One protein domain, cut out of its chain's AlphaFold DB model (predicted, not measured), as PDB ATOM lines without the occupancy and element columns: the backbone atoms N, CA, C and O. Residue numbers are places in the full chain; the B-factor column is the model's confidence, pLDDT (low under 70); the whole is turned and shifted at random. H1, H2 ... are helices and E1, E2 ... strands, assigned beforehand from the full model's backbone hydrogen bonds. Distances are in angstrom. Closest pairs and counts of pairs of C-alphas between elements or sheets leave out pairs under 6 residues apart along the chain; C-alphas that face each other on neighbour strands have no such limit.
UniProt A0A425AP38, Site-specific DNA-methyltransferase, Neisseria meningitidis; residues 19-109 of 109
ATOM      1  N   ASP A  19       1.381 -40.532  39.814       83.75
ATOM      2  CA  ASP A  19       1.253 -39.300  40.597       83.75
ATOM      3  C   ASP A  19       0.973 -39.659  42.070       83.75
ATOM      4  O   ASP A  19      -0.155 -40.044  42.407       83.75
ATOM      5  N   PRO A  20       1.978 -39.585  42.962       75.25
ATOM      6  CA  PRO A  20       1.822 -39.980  44.358       75.25
ATOM      7  C   PRO A  20       0.997 -38.986  45.191       75.25
ATOM      8  O   PRO A  20       0.581 -39.340  46.293       75.25
ATOM      9  N   VAL A  21       0.761 -37.758  44.703       73.50
ATOM     10  CA  VAL A  21       0.022 -36.714  45.434       73.50
ATOM     11  C   VAL A  21      -0.941 -36.005  44.488       73.50
ATOM     12  O   VAL A  21      -0.848 -34.805  44.206       73.50
ATOM     13  N   CYS A  22      -1.921 -36.760  44.000       71.25
ATOM     14  CA  CYS A  22      -2.849 -36.222  43.026       71.25
ATOM     15  C   CYS A  22      -3.911 -35.342  43.709       71.25
ATOM     16  O   CYS A  22      -4.881 -35.843  44.274       71.25
ATOM     17  N   LYS A  23      -3.735 -34.013  43.674       75.31
ATOM     18  CA  LYS A  23      -4.695 -33.053  44.260       75.31
ATOM     19  C   LYS A  23      -5.910 -32.819  43.357       75.31
ATOM     20  O   LYS A  23      -7.047 -32.960  43.782       75.31
ATOM     21  N   SER A  24      -5.676 -32.425  42.107       74.12
ATOM     22  CA  SER A  24      -6.733 -32.049  41.151       74.12
ATOM     23  C   SER A  24      -6.755 -32.914  39.889       74.12
ATOM     24  O   SER A  24      -7.590 -32.694  39.002       74.12
ATOM     25  N   GLY A  25      -5.840 -33.878  39.755       77.69
ATOM     26  CA  GLY A  25      -5.772 -34.749  38.579       77.69
ATOM     27  C   GLY A  25      -5.246 -34.086  37.311       77.69
ATOM     28  O   GLY A  25      -5.374 -34.681  36.249       77.69
ATOM     29  N   VAL A  26      -4.710 -32.859  37.375       85.38
ATOM     30  CA  VAL A  26      -4.240 -32.128  36.179       85.38
ATOM     31  C   VAL A  26      -3.155 -32.910  35.442       85.38
ATOM     32  O   VAL A  26      -3.276 -33.100  34.236       85.38
ATOM     33  N   PHE A  27      -2.158 -33.427  36.164       86.25
ATOM     34  CA  PHE A  27      -1.081 -34.215  35.563       86.25
ATOM     35  C   PHE A  27      -1.596 -35.503  34.929       86.25
ATOM     36  O   PHE A  27      -1.251 -35.801  33.792       86.25
ATOM     37  N   LEU A  28      -2.480 -36.227  35.615       86.81
ATOM     38  CA  LEU A  28      -3.017 -37.489  35.109       86.81
ATOM     39  C   LEU A  28      -3.891 -37.293  33.868       86.81
ATOM     40  O   LEU A  28      -3.785 -38.078  32.933       86.81
ATOM     41  N   ARG A  29      -4.699 -36.224  33.795       88.50
ATOM     42  CA  ARG A  29      -5.452 -35.900  32.567       88.50
ATOM     43  C   ARG A  29      -4.530 -35.601  31.394       88.50
ATOM     44  O   ARG A  29      -4.791 -36.057  30.287       88.50
ATOM     45  N   GLU A  30      -3.476 -34.832  31.642       92.81
ATOM     46  CA  GLU A  30      -2.529 -34.452  30.598       92.81
ATOM     47  C   GLU A  30      -1.720 -35.663  30.108       92.81
ATOM     48  O   GLU A  30      -1.553 -35.840  28.906       92.81
ATOM     49  N   ILE A  31      -1.315 -36.560  31.015       93.12
ATOM     50  CA  ILE A  31      -0.676 -37.840  30.673       93.12
ATOM     51  C   ILE A  31      -1.606 -38.702  29.812       93.12
ATOM     52  O   ILE A  31      -1.188 -39.184  28.763       93.12
ATOM     53  N   VAL A  32      -2.872 -38.868  30.218       92.88
ATOM     54  CA  VAL A  32      -3.861 -39.648  29.452       92.88
ATOM     55  C   VAL A  32      -4.044 -39.071  28.053       92.88
ATOM     56  O   VAL A  32      -4.054 -39.827  27.088       92.88
ATOM     57  N   LYS A  33      -4.141 -37.742  27.925       93.62
ATOM     58  CA  LYS A  33      -4.287 -37.071  26.628       93.62
ATOM     59  C   LYS A  33      -3.084 -37.327  25.713       93.62
ATOM     60  O   LYS A  33      -3.269 -37.710  24.563       93.62
ATOM     61  N   ARG A  34      -1.862 -37.159  26.226       96.69
ATOM     62  CA  ARG A  34      -0.633 -37.368  25.441       96.69
ATOM     63  C   ARG A  34      -0.457 -38.827  25.016       96.69
ATOM     64  O   ARG A  34      -0.042 -39.080  23.889       96.69
ATOM     65  N   LEU A  35      -0.809 -39.781  25.881       96.75
ATOM     66  CA  LEU A  35      -0.810 -41.208  25.541       96.75
ATOM     67  C   LEU A  35      -1.908 -41.570  24.528       96.75
ATOM     68  O   LEU A  35      -1.664 -42.387  23.644       96.75
ATOM     69  N   ASP A  36      -3.100 -40.971  24.630       95.81
ATOM     70  CA  ASP A  36      -4.189 -41.176  23.661       95.81
ATOM     71  C   ASP A  36      -3.735 -40.775  22.252       95.81
ATOM     72  O   ASP A  36      -3.899 -41.538  21.302       95.81
ATOM     73  N   GLU A  37      -3.091 -39.616  22.131       97.31
ATOM     74  CA  GLU A  37      -2.528 -39.137  20.868       97.31
ATOM     75  C   GLU A  37      -1.388 -40.054  20.381       97.31
ATOM     76  O   GLU A  37      -1.472 -40.605  19.279       97.31
ATOM     77  N   GLY A  38      -0.370 -40.301  21.215       97.50
ATOM     78  CA  GLY A  38       0.842 -41.042  20.835       97.50
ATOM     79  C   GLY A  38       0.641 -42.533  20.532       97.50
ATOM     80  O   GLY A  38       1.398 -43.118  19.756       97.50
ATOM     81  N   LEU A  39      -0.404 -43.164  21.073       97.75
ATOM     82  CA  LEU A  39      -0.694 -44.585  20.837       97.75
ATOM     83  C   LEU A  39      -1.674 -44.834  19.682       97.75
ATOM     84  O   LEU A  39      -1.990 -45.993  19.407       97.75
ATOM     85  N   THR A  40      -2.131 -43.797  18.974       97.69
ATOM     86  CA  THR A  40      -3.140 -43.928  17.902       97.69
ATOM     87  C   THR A  40      -2.741 -44.938  16.820       97.69
ATOM     88  O   THR A  40      -3.575 -45.724  16.383       97.69
ATOM     89  N   ASN A  41      -1.465 -44.989  16.428       96.94
ATOM     90  CA  ASN A  41      -0.995 -45.917  15.390       96.94
ATOM     91  C   ASN A  41      -0.919 -47.380  15.866       96.94
ATOM     92  O   ASN A  41      -1.020 -48.296  15.056       96.94
ATOM     93  N   GLN A  42      -0.730 -47.606  17.169       97.81
ATOM     94  CA  GLN A  42      -0.548 -48.943  17.750       97.81
ATOM     95  C   GLN A  42      -1.857 -49.541  18.259       97.81
ATOM     96  O   GLN A  42      -2.072 -50.746  18.162       97.81
ATOM     97  N   ILE A  43      -2.744 -48.700  18.794       96.94
ATOM     98  CA  ILE A  43      -4.073 -49.091  19.261       96.94
ATOM     99  C   ILE A  43      -5.084 -48.142  18.604       96.94
ATOM    100  O   ILE A  43      -5.476 -47.160  19.230       96.94
ATOM    101  N   PRO A  44      -5.511 -48.379  17.348       96.56
ATOM    102  CA  PRO A  44      -6.323 -47.416  16.594       96.56
ATOM    103  C   PRO A  44      -7.700 -47.146  17.202       96.56
ATOM    104  O   PRO A  44      -8.182 -46.010  17.191       96.56
ATOM    105  N   ASN A  45      -8.325 -48.170  17.792       95.44
ATOM    106  CA  ASN A  45      -9.609 -48.014  18.466       95.44
ATOM    107  C   ASN A  45      -9.448 -47.165  19.738       95.44
ATOM    108  O   ASN A  45      -8.771 -47.568  20.686       95.44
ATOM    109  N   LYS A  46     -10.113 -46.005  19.766       90.62
ATOM    110  CA  LYS A  46     -10.013 -45.042  20.870       90.62
ATOM    111  C   LYS A  46     -10.430 -45.628  22.217       90.62
ATOM    112  O   LYS A  46      -9.732 -45.417  23.203       90.62
ATOM    113  N   GLN A  47     -11.532 -46.374  22.264       87.56
ATOM    114  CA  GLN A  47     -12.008 -46.956  23.518       87.56
ATOM    115  C   GLN A  47     -11.005 -47.985  24.046       87.56
ATOM    116  O   GLN A  47     -10.573 -47.891  25.188       87.56
ATOM    117  N   THR A  48     -10.553 -48.912  23.196       91.06
ATOM    118  CA  THR A  48      -9.529 -49.904  23.562       91.06
ATOM    119  C   THR A  48      -8.239 -49.241  24.048       91.06
ATOM    120  O   THR A  48      -7.644 -49.696  25.025       91.06
ATOM    121  N   ARG A  49      -7.816 -48.150  23.402       94.25
ATOM    122  CA  ARG A  49      -6.608 -47.400  23.761       94.25
ATOM    123  C   ARG A  49      -6.730 -46.720  25.116       94.25
ATOM    124  O   ARG A  49      -5.852 -46.890  25.956       94.25
ATOM    125  N   ILE A  50      -7.827 -46.009  25.363       90.31
ATOM    126  CA  ILE A  50      -8.070 -45.388  26.668       90.31
ATOM    127  C   ILE A  50      -8.163 -46.451  27.764       90.31
ATOM    128  O   ILE A  50      -7.561 -46.278  28.826       90.31
ATOM    129  N   ASN A  51      -8.835 -47.570  27.485       87.38
ATOM    130  CA  ASN A  51      -8.910 -48.682  28.421       87.38
ATOM    131  C   ASN A  51      -7.524 -49.214  28.776       87.38
ATOM    132  O   ASN A  51      -7.220 -49.416  29.949       87.38
ATOM    133  N   HIS A  52      -6.654 -49.378  27.782       91.25
ATOM    134  CA  HIS A  52      -5.267 -49.770  28.006       91.25
ATOM    135  C   HIS A  52      -4.501 -48.748  28.859       91.25
ATOM    136  O   HIS A  52      -3.875 -49.131  29.848       91.25
ATOM    137  N   ILE A  53      -4.595 -47.458  28.527       92.00
ATOM    138  CA  ILE A  53      -3.897 -46.366  29.224       92.00
ATOM    139  C   ILE A  53      -4.294 -46.316  30.701       92.00
ATOM    140  O   ILE A  53      -3.446 -46.369  31.594       92.00
ATOM    141  N   LEU A  54      -5.593 -46.231  30.970       87.38
ATOM    142  CA  LEU A  54      -6.102 -46.067  32.325       87.38
ATOM    143  C   LEU A  54      -5.981 -47.355  33.153       87.38
ATOM    144  O   LEU A  54      -5.948 -47.278  34.379       87.38
ATOM    145  N   LYS A  55      -5.907 -48.530  32.509       85.94
ATOM    146  CA  LYS A  55      -5.713 -49.814  33.194       85.94
ATOM    147  C   LYS A  55      -4.246 -50.099  33.524       85.94
ATOM    148  O   LYS A  55      -3.973 -50.628  34.597       85.94
ATOM    149  N   ASN A  56      -3.327 -49.780  32.612       89.44
ATOM    150  CA  ASN A  56      -1.954 -50.294  32.657       89.44
ATOM    151  C   ASN A  56      -0.877 -49.208  32.784       89.44
ATOM    152  O   ASN A  56       0.260 -49.530  33.124       89.44
ATOM    153  N   GLN A  57      -1.190 -47.944  32.485       91.56
ATOM    154  CA  GLN A  57      -0.169 -46.905  32.318       91.56
ATOM    155  C   GLN A  57      -0.291 -45.748  33.302       91.56
ATOM    156  O   GLN A  57       0.720 -45.121  33.594       91.56
ATOM    157  N   VAL A  58      -1.482 -45.439  33.817       89.81
ATOM    158  CA  VAL A  58      -1.705 -44.230  34.623       89.81
ATOM    159  C   VAL A  58      -2.218 -44.590  36.010       89.81
ATOM    160  O   VAL A  58      -3.332 -45.087  36.160       89.81
ATOM    161  N   PHE A  59      -1.409 -44.289  37.024       84.69
ATOM    162  CA  PHE A  59      -1.699 -44.581  38.424       84.69
ATOM    163  C   PHE A  59      -1.629 -43.311  39.269       84.69
ATOM    164  O   PHE A  59      -0.806 -42.421  39.037       84.69
ATOM    165  N   GLY A  60      -2.486 -43.236  40.283       80.06
ATOM    166  CA  GLY A  60      -2.518 -42.112  41.210       80.06
ATOM    167  C   GLY A  60      -2.738 -42.561  42.646       80.06
ATOM    168  O   GLY A  60      -3.459 -43.526  42.910       80.06
ATOM    169  N   SER A  61      -2.147 -41.838  43.594       75.25
ATOM    170  CA  SER A  61      -2.528 -41.930  45.002       75.25
ATOM    171  C   SER A  61      -2.967 -40.569  45.517       75.25
ATOM    172  O   SER A  61      -2.441 -39.521  45.139       75.25
ATOM    173  N   THR A  62      -4.014 -40.589  46.335       67.25
ATOM    174  CA  THR A  62      -4.665 -39.383  46.842       67.25
ATOM    175  C   THR A  62      -5.128 -39.666  48.266       67.25
ATOM    176  O   THR A  62      -5.698 -40.732  48.512       67.25
ATOM    177  N   ALA A  63      -4.957 -38.714  49.182       64.81
ATOM    178  CA  ALA A  63      -5.579 -38.789  50.508       64.81
ATOM    179  C   ALA A  63      -7.090 -38.472  50.470       64.81
ATOM    180  O   ALA A  63      -7.830 -38.787  51.397       64.81
ATOM    181  N   THR A  64      -7.566 -37.831  49.398       62.53
ATOM    182  CA  THR A  64      -8.952 -37.369  49.246       62.53
ATOM    183  C   THR A  64      -9.425 -37.540  47.812       62.53
ATOM    184  O   THR A  64      -8.661 -37.295  46.886       62.53
ATOM    185  N   TYR A  65     -10.703 -37.861  47.626       67.25
ATOM    186  CA  TYR A  65     -11.326 -37.992  46.308       67.25
ATOM    187  C   TYR A  65     -11.091 -36.775  45.387       67.25
ATOM    188  O   TYR A  65     -11.216 -35.622  45.806       67.25
ATOM    189  N   VAL A  66     -10.801 -37.042  44.108       71.56
ATOM    190  CA  VAL A  66     -10.456 -36.029  43.096       71.56
ATOM    191  C   VAL A  66     -11.598 -35.867  42.087       71.56
ATOM    192  O   VAL A  66     -11.568 -36.410  40.981       71.56
ATOM    193  N   GLY A  67     -12.608 -35.071  42.448       70.75
ATOM    194  CA  GLY A  67     -13.827 -34.905  41.639       70.75
ATOM    195  C   GLY A  67     -13.615 -34.325  40.234       70.75
ATOM    196  O   GLY A  67     -14.408 -34.562  39.329       70.75
ATOM    197  N   SER A  68     -12.529 -33.585  39.999       76.44
ATOM    198  CA  SER A  68     -12.185 -33.072  38.665       76.44
ATOM    199  C   SER A  68     -11.653 -34.146  37.713       76.44
ATOM    200  O   SER A  68     -11.846 -34.029  36.503       76.44
ATOM    201  N   PHE A  69     -10.963 -35.169  38.227       76.50
ATOM    202  CA  PHE A  69     -10.504 -36.299  37.417       76.50
ATOM    203  C   PHE A  69     -11.664 -37.246  37.120       76.50
ATOM    204  O   PHE A  69     -11.880 -37.611  35.971       76.50
ATOM    205  N   ASP A  70     -12.481 -37.525  38.129       75.56
ATOM    206  CA  ASP A  70     -13.728 -38.270  37.989       75.56
ATOM    207  C   ASP A  70     -14.659 -37.658  36.929       75.56
ATOM    208  O   ASP A  70     -15.028 -38.319  35.958       75.56
ATOM    209  N   ARG A  71     -14.925 -36.347  37.015       77.44
ATOM    210  CA  ARG A  71     -15.732 -35.639  36.012       77.44
ATOM    211  C   ARG A  71     -15.139 -35.741  34.608       77.44
ATOM    212  O   ARG A  71     -15.888 -35.780  33.635       77.44
ATOM    213  N   TYR A  72     -13.813 -35.761  34.483       80.88
ATOM    214  CA  TYR A  72     -13.157 -35.972  33.195       80.88
ATOM    215  C   TYR A  72     -13.421 -37.382  32.659       80.88
ATOM    216  O   TYR A  72     -13.762 -37.513  31.484       80.88
ATOM    217  N   LEU A  73     -13.338 -38.414  33.501       79.12
ATOM    218  CA  LEU A  73     -13.692 -39.777  33.104       79.12
ATOM    219  C   LEU A  73     -15.159 -39.858  32.667       79.12
ATOM    220  O   LEU A  73     -15.444 -40.389  31.597       79.12
ATOM    221  N   HIS A  74     -16.085 -39.270  33.429       77.31
ATOM    222  CA  HIS A  74     -17.510 -39.252  33.083       77.31
ATOM    223  C   HIS A  74     -17.793 -38.501  31.779       77.31
ATOM    224  O   HIS A  74     -18.501 -39.017  30.919       77.31
ATOM    225  N   LYS A  75     -17.210 -37.308  31.597       80.00
ATOM    226  CA  LYS A  75     -17.404 -36.489  30.388       80.00
ATOM    227  C   LYS A  75     -16.947 -37.206  29.118       80.00
ATOM    228  O   LYS A  75     -17.509 -36.967  28.055       80.00
ATOM    229  N   ASN A  76     -15.924 -38.047  29.224       76.19
ATOM    230  CA  ASN A  76     -15.396 -38.798  28.092       76.19
ATOM    231  C   ASN A  76     -15.939 -40.236  28.027       76.19
ATOM    232  O   ASN A  76     -15.393 -41.054  27.294       76.19
ATOM    233  N   SER A  77     -16.999 -40.555  28.780       72.12
ATOM    234  CA  SER A  77     -17.618 -41.888  28.825       72.12
ATOM    235  C   SER A  77     -16.675 -43.013  29.276       72.12
ATOM    236  O   SER A  77     -16.926 -44.186  29.022       72.12
ATOM    237  N   PHE A  78     -15.603 -42.674  29.995       70.69
ATOM    238  CA  PHE A  78     -14.655 -43.633  30.564       70.69
ATOM    239  C   PHE A  78     -15.125 -44.166  31.925       70.69
ATOM    240  O   PHE A  78     -14.686 -45.216  32.366       70.69
ATOM    241  N   ALA A  79     -16.049 -43.485  32.604       56.88
ATOM    242  CA  ALA A  79     -16.457 -43.829  33.970       56.88
ATOM    243  C   ALA A  79     -17.262 -45.138  34.122       56.88
ATOM    244  O   ALA A  79     -17.486 -45.582  35.245       56.88
ATOM    245  N   GLY A  80     -17.697 -45.761  33.021       53.03
ATOM    246  CA  GLY A  80     -18.483 -47.001  33.052       53.03
ATOM    247  C   GLY A  80     -17.701 -48.245  33.492       53.03
ATOM    248  O   GLY A  80     -18.310 -49.231  33.902       53.03
ATOM    249  N   GLU A  81     -16.364 -48.217  33.458       52.91
ATOM    250  CA  GLU A  81     -15.541 -49.351  33.886       52.91
ATOM    251  C   GLU A  81     -14.970 -49.105  35.288       52.91
ATOM    252  O   GLU A  81     -14.012 -48.354  35.480       52.91
ATOM    253  N   ARG A  82     -15.527 -49.798  36.290       51.19
ATOM    254  CA  ARG A  82     -15.097 -49.753  37.706       51.19
ATOM    255  C   ARG A  82     -13.591 -49.954  37.931       51.19
ATOM    256  O   ARG A  82     -13.063 -49.576  38.973       51.19
ATOM    257  N   ASN A  83     -12.897 -50.532  36.953       53.00
ATOM    258  CA  ASN A  83     -11.467 -50.823  36.997       53.00
ATOM    259  C   ASN A  83     -10.589 -49.564  37.065       53.00
ATOM    260  O   ASN A  83      -9.478 -49.639  37.586       53.00
ATOM    261  N   TYR A  84     -11.070 -48.398  36.620       56.94
ATOM    262  CA  TYR A  84     -10.255 -47.177  36.654       56.94
ATOM    263  C   TYR A  84     -10.053 -46.627  38.058       56.94
ATOM    264  O   TYR A  84      -8.966 -46.153  38.372       56.94
ATOM    265  N   PHE A  85     -11.046 -46.762  38.935       55.59
ATOM    266  CA  PHE A  85     -10.892 -46.382  40.338       55.59
ATOM    267  C   PHE A  85      -9.985 -47.347  41.106       55.59
ATOM    268  O   PHE A  85      -9.350 -46.927  42.064       55.59
ATOM    269  N   ALA A  86      -9.855 -48.609  40.677       53.16
ATOM    270  CA  ALA A  86      -8.949 -49.570  41.314       53.16
ATOM    271  C   ALA A  86      -7.465 -49.173  41.172       53.16
ATOM    272  O   ALA A  86      -6.663 -49.450  42.064       53.16
ATOM    273  N   ASN A  87      -7.117 -48.460  40.096       57.88
ATOM    274  CA  ASN A  87      -5.774 -47.914  39.864       57.88
ATOM    275  C   ASN A  87      -5.502 -46.607  40.619       57.88
ATOM    276  O   ASN A  87      -4.363 -46.131  40.658       57.88
ATOM    277  N   PHE A  88      -6.530 -46.052  41.260       59.09
ATOM    278  CA  PHE A  88      -6.423 -44.946  42.192       59.09
ATOM    279  C   PHE A  88      -6.621 -45.462  43.608       59.09
ATOM    280  O   PHE A  88      -7.744 -45.617  44.088       59.09
ATOM    281  N   LYS A  89      -5.522 -45.691  44.332       53.34
ATOM    282  CA  LYS A  89      -5.620 -45.930  45.776       53.34
ATOM    283  C   LYS A  89      -5.981 -44.609  46.447       53.34
ATOM    284  O   LYS A  89      -5.106 -43.825  46.820       53.34
ATOM    285  N   ILE A  90      -7.283 -44.355  46.565       53.59
ATOM    286  CA  ILE A  90      -7.813 -43.305  47.425       53.59
ATOM    287  C   ILE A  90      -7.643 -43.808  48.858       53.59
ATOM    288  O   ILE A  90      -8.358 -44.711  49.298       53.59
ATOM    289  N   PHE A  91      -6.680 -43.251  49.586       47.84
ATOM    290  CA  PHE A  91      -6.533 -43.516  51.012       47.84
ATOM    291  C   PHE A  91      -7.562 -42.664  51.754       47.84
ATOM    292  O   PHE A  91      -7.252 -41.606  52.294       47.84
ATOM    293  N   LEU A  92      -8.827 -43.085  51.709       50.78
ATOM    294  CA  LEU A  92      -9.871 -42.439  52.488       50.78
ATOM    295  C   LEU A  92      -9.612 -42.738  53.964       50.78
ATOM    296  O   LEU A  92      -9.549 -43.903  54.361       50.78
ATOM    297  N   ALA A  93      -9.488 -41.695  54.785       49.16
ATOM    298  CA  ALA A  93      -9.464 -41.867  56.230       49.16
ATOM    299  C   ALA A  93     -10.699 -42.697  56.646       49.16
ATOM    300  O   ALA A  93     -11.818 -42.358  56.236       49.16
ATOM    301  N   PRO A  94     -10.541 -43.779  57.430       50.78
ATOM    302  CA  PRO A  94     -11.589 -44.783  57.645       50.78
ATOM    303  C   PRO A  94     -12.905 -44.229  58.221       50.78
ATOM    304  O   PRO A  94     -13.952 -44.846  58.055       50.78
ATOM    305  N   ASN A  95     -12.879 -43.028  58.810       52.72
ATOM    306  CA  ASN A  95     -14.028 -42.398  59.461       52.72
ATOM    307  C   ASN A  95     -14.592 -41.168  58.726       52.72
ATOM    308  O   ASN A  95     -15.444 -40.476  59.280       52.72
ATOM    309  N   SER A  96     -14.147 -40.867  57.501       56.34
ATOM    310  CA  SER A  96     -14.706 -39.732  56.757       56.34
ATOM    311  C   SER A  96     -16.105 -40.050  56.212       56.34
ATOM    312  O   SER A  96     -16.380 -41.171  55.776       56.34
ATOM    313  N   THR A  97     -16.995 -39.053  56.190       54.97
ATOM    314  CA  THR A  97     -18.338 -39.171  55.592       54.97
ATOM    315  C   THR A  97     -18.264 -39.628  54.132       54.97
ATOM    316  O   THR A  97     -19.060 -40.459  53.705       54.97
ATOM    317  N   MET A  98     -17.232 -39.194  53.396       52.69
ATOM    318  CA  MET A  98     -16.966 -39.646  52.028       52.69
ATOM    319  C   MET A  98     -16.679 -41.149  51.927       52.69
ATOM    320  O   MET A  98     -17.114 -41.778  50.968       52.69
ATOM    321  N   THR A  99     -15.996 -41.749  52.906       55.12
ATOM    322  CA  THR A  99     -15.685 -43.190  52.914       55.12
ATOM    323  C   THR A  99     -16.957 -44.027  52.946       55.12
ATOM    324  O   THR A  99     -17.081 -44.997  52.201       55.12
ATOM    325  N   LYS A 100     -17.941 -43.608  53.748       56.44
ATOM    326  CA  LYS A 100     -19.229 -44.300  53.886       56.44
ATOM    327  C   LYS A 100     -20.114 -44.164  52.647       56.44
ATOM    328  O   LYS A 100     -20.893 -45.067  52.381       56.44
ATOM    329  N   THR A 101     -19.981 -43.075  51.889       58.62
ATOM    330  CA  THR A 101     -20.783 -42.839  50.678       58.62
ATOM    331  C   THR A 101     -20.152 -43.451  49.426       58.62
ATOM    332  O   THR A 101     -20.852 -44.072  48.634       58.62
ATOM    333  N   ILE A 102     -18.834 -43.320  49.247       55.25
ATOM    334  CA  ILE A 102     -18.148 -43.696  48.000       55.25
ATOM    335  C   ILE A 102     -17.763 -45.186  47.982       55.25
ATOM    336  O   ILE A 102     -17.879 -45.833  46.942       55.25
ATOM    337  N   MET A 103     -17.341 -45.776  49.113       57.56
ATOM    338  CA  MET A 103     -16.915 -47.188  49.125       57.56
ATOM    339  C   MET A 103     -18.020 -48.189  48.749       57.56
ATOM    340  O   MET A 103     -17.701 -49.149  48.044       57.56
ATOM    341  N   PRO A 104     -19.292 -48.016  49.161       60.78
ATOM    342  CA  PRO A 104     -20.371 -48.886  48.702       60.78
ATOM    343  C   PRO A 104     -20.590 -48.799  47.191       60.78
ATOM    344  O   PRO A 104     -20.726 -49.837  46.560       60.78
ATOM    345  N   MET A 105     -20.519 -47.598  46.601       53.50
ATOM    346  CA  MET A 105     -20.691 -47.395  45.154       53.50
ATOM    347  C   MET A 105     -19.591 -48.076  44.329       53.50
ATOM    348  O   MET A 105     -19.844 -48.538  43.221       53.50
ATOM    349  N   ILE A 106     -18.377 -48.184  44.880       51.28
ATOM    350  CA  ILE A 106     -17.271 -48.932  44.262       51.28
ATOM    351  C   ILE A 106     -17.480 -50.451  44.392       51.28
ATOM    352  O   ILE A 106     -17.098 -51.197  43.494       51.28
ATOM    353  N   LYS A 107     -18.071 -50.920  45.502       46.34
ATOM    354  CA  LYS A 107     -18.248 -52.352  45.800       46.34
ATOM    355  C   LYS A 107     -19.521 -52.979  45.215       46.34
ATOM    356  O   LYS A 107     -19.564 -54.199  45.122       46.34
ATOM    357  N   SER A 108     -20.555 -52.195  44.895       43.75
ATOM    358  CA  SER A 108     -21.898 -52.709  44.566       43.75
ATOM    359  C   SER A 108     -22.224 -52.813  43.074       43.75
ATOM    360  O   SER A 108     -23.353 -53.152  42.727       43.75
ATOM    361  N   GLY A 109     -21.282 -52.493  42.193       44.72
ATOM    362  CA  GLY A 109     -21.369 -52.894  40.792       44.72
ATOM    363  C   GLY A 109     -20.647 -54.210  40.615       44.72
ATOM    364  O   GLY A 109     -21.039 -54.959  39.687       44.72
TER     365      GLY A 109
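What this domain is: This is residues 19 to 109 of the 109 residues of the protein "Site-specific DNA-methyltransferase" of Neisseria meningitidis (UniProt A0A425AP38). This is an elongated, mostly helical domain: at one end H1 and H2 make a V that folds back through residues 39 to 45, in the middle lie a small two-stranded sheet, H3 and H4, and at the other end is H5, which touches no other helix. H3 packs on the first part of H1, and H4 lies close to the end of H2. The printed part has 91 residues, with five named helices and two named strands in the order H1, H2, E1, H3, H4, E2, H5; the sheet is E1 beside E2, parallel. The whole is compact, with a radius of gyration of the C-alphas of 13.6 A, and spans 46 by 27 by 20 A.

Where its parts are: H1, residues 26 to 38, begins with C-alpha 26 at (-4.240, -32.128, 36.179) and is 18.5 A long. H2, residues 46 to 56, is 15.2 A long. E1, residues 58 to 62, begins with C-alpha 58 at (-1.705, -44.230, 34.623) and is 13.5 A long. H3 is residues 67 to 75, 11.9 A; H4 is residues 83 to 86, 5.2 A; E2 is residues 88 to 90, 5.7 A. H5, residues 97 to 107, is 16.4 A long and ends with C-alpha 107 at (-18.248, -52.352, 45.800).

How they stand to each other: H1 touches H2 with its residues 32 to 36 alone, at a steep tilt of 52 degrees, opposite ways; their closest C-alphas, of Asp 36 and Ile 50, are 6.5 A apart. With residues 26 to 29 alone H1 touches H3, at a shallow tilt of 31 degrees, the same way; the closest C-alphas are those of Arg 29 and Phe 69, 7.0 A. The closest C-alphas of H1 and E1, of Leu 28 and Val 58, are 6.9 A apart. E1, H3, H4 and E2 form a strand-helix-strand unit, two parallel neighbour strands with helices between them, and its crossover is right-handed. Between E1 and E2, N 89 and O 60 are within hydrogen-bond range at 3.3 A, and N 62 and O 89 at 3.4 A. H2 and H4 only just touch, with 3 pairs of C-alphas within 8 A; the closest are those of Leu 54 and Tyr 84, 6.1 A. H4 and H5 are close but not clearly touching, with the C-alphas of Phe 85 and Ile 106 the closest at 7.9 A. H3 and H5 are apart. Every O i to N i+4 pair is within hydrogen-bond range in H1, H2 and H3; in H5 it is 5 of 7, and H4 is too short for such a pair.

The domain as a whole: The two C-alphas farthest apart, of Asn 41 and Asn 95, are 46.1 A from each other. The printed part has no cut and no long link. Confidence is low, under 70, at residues 62 to 65 and 79 to 109.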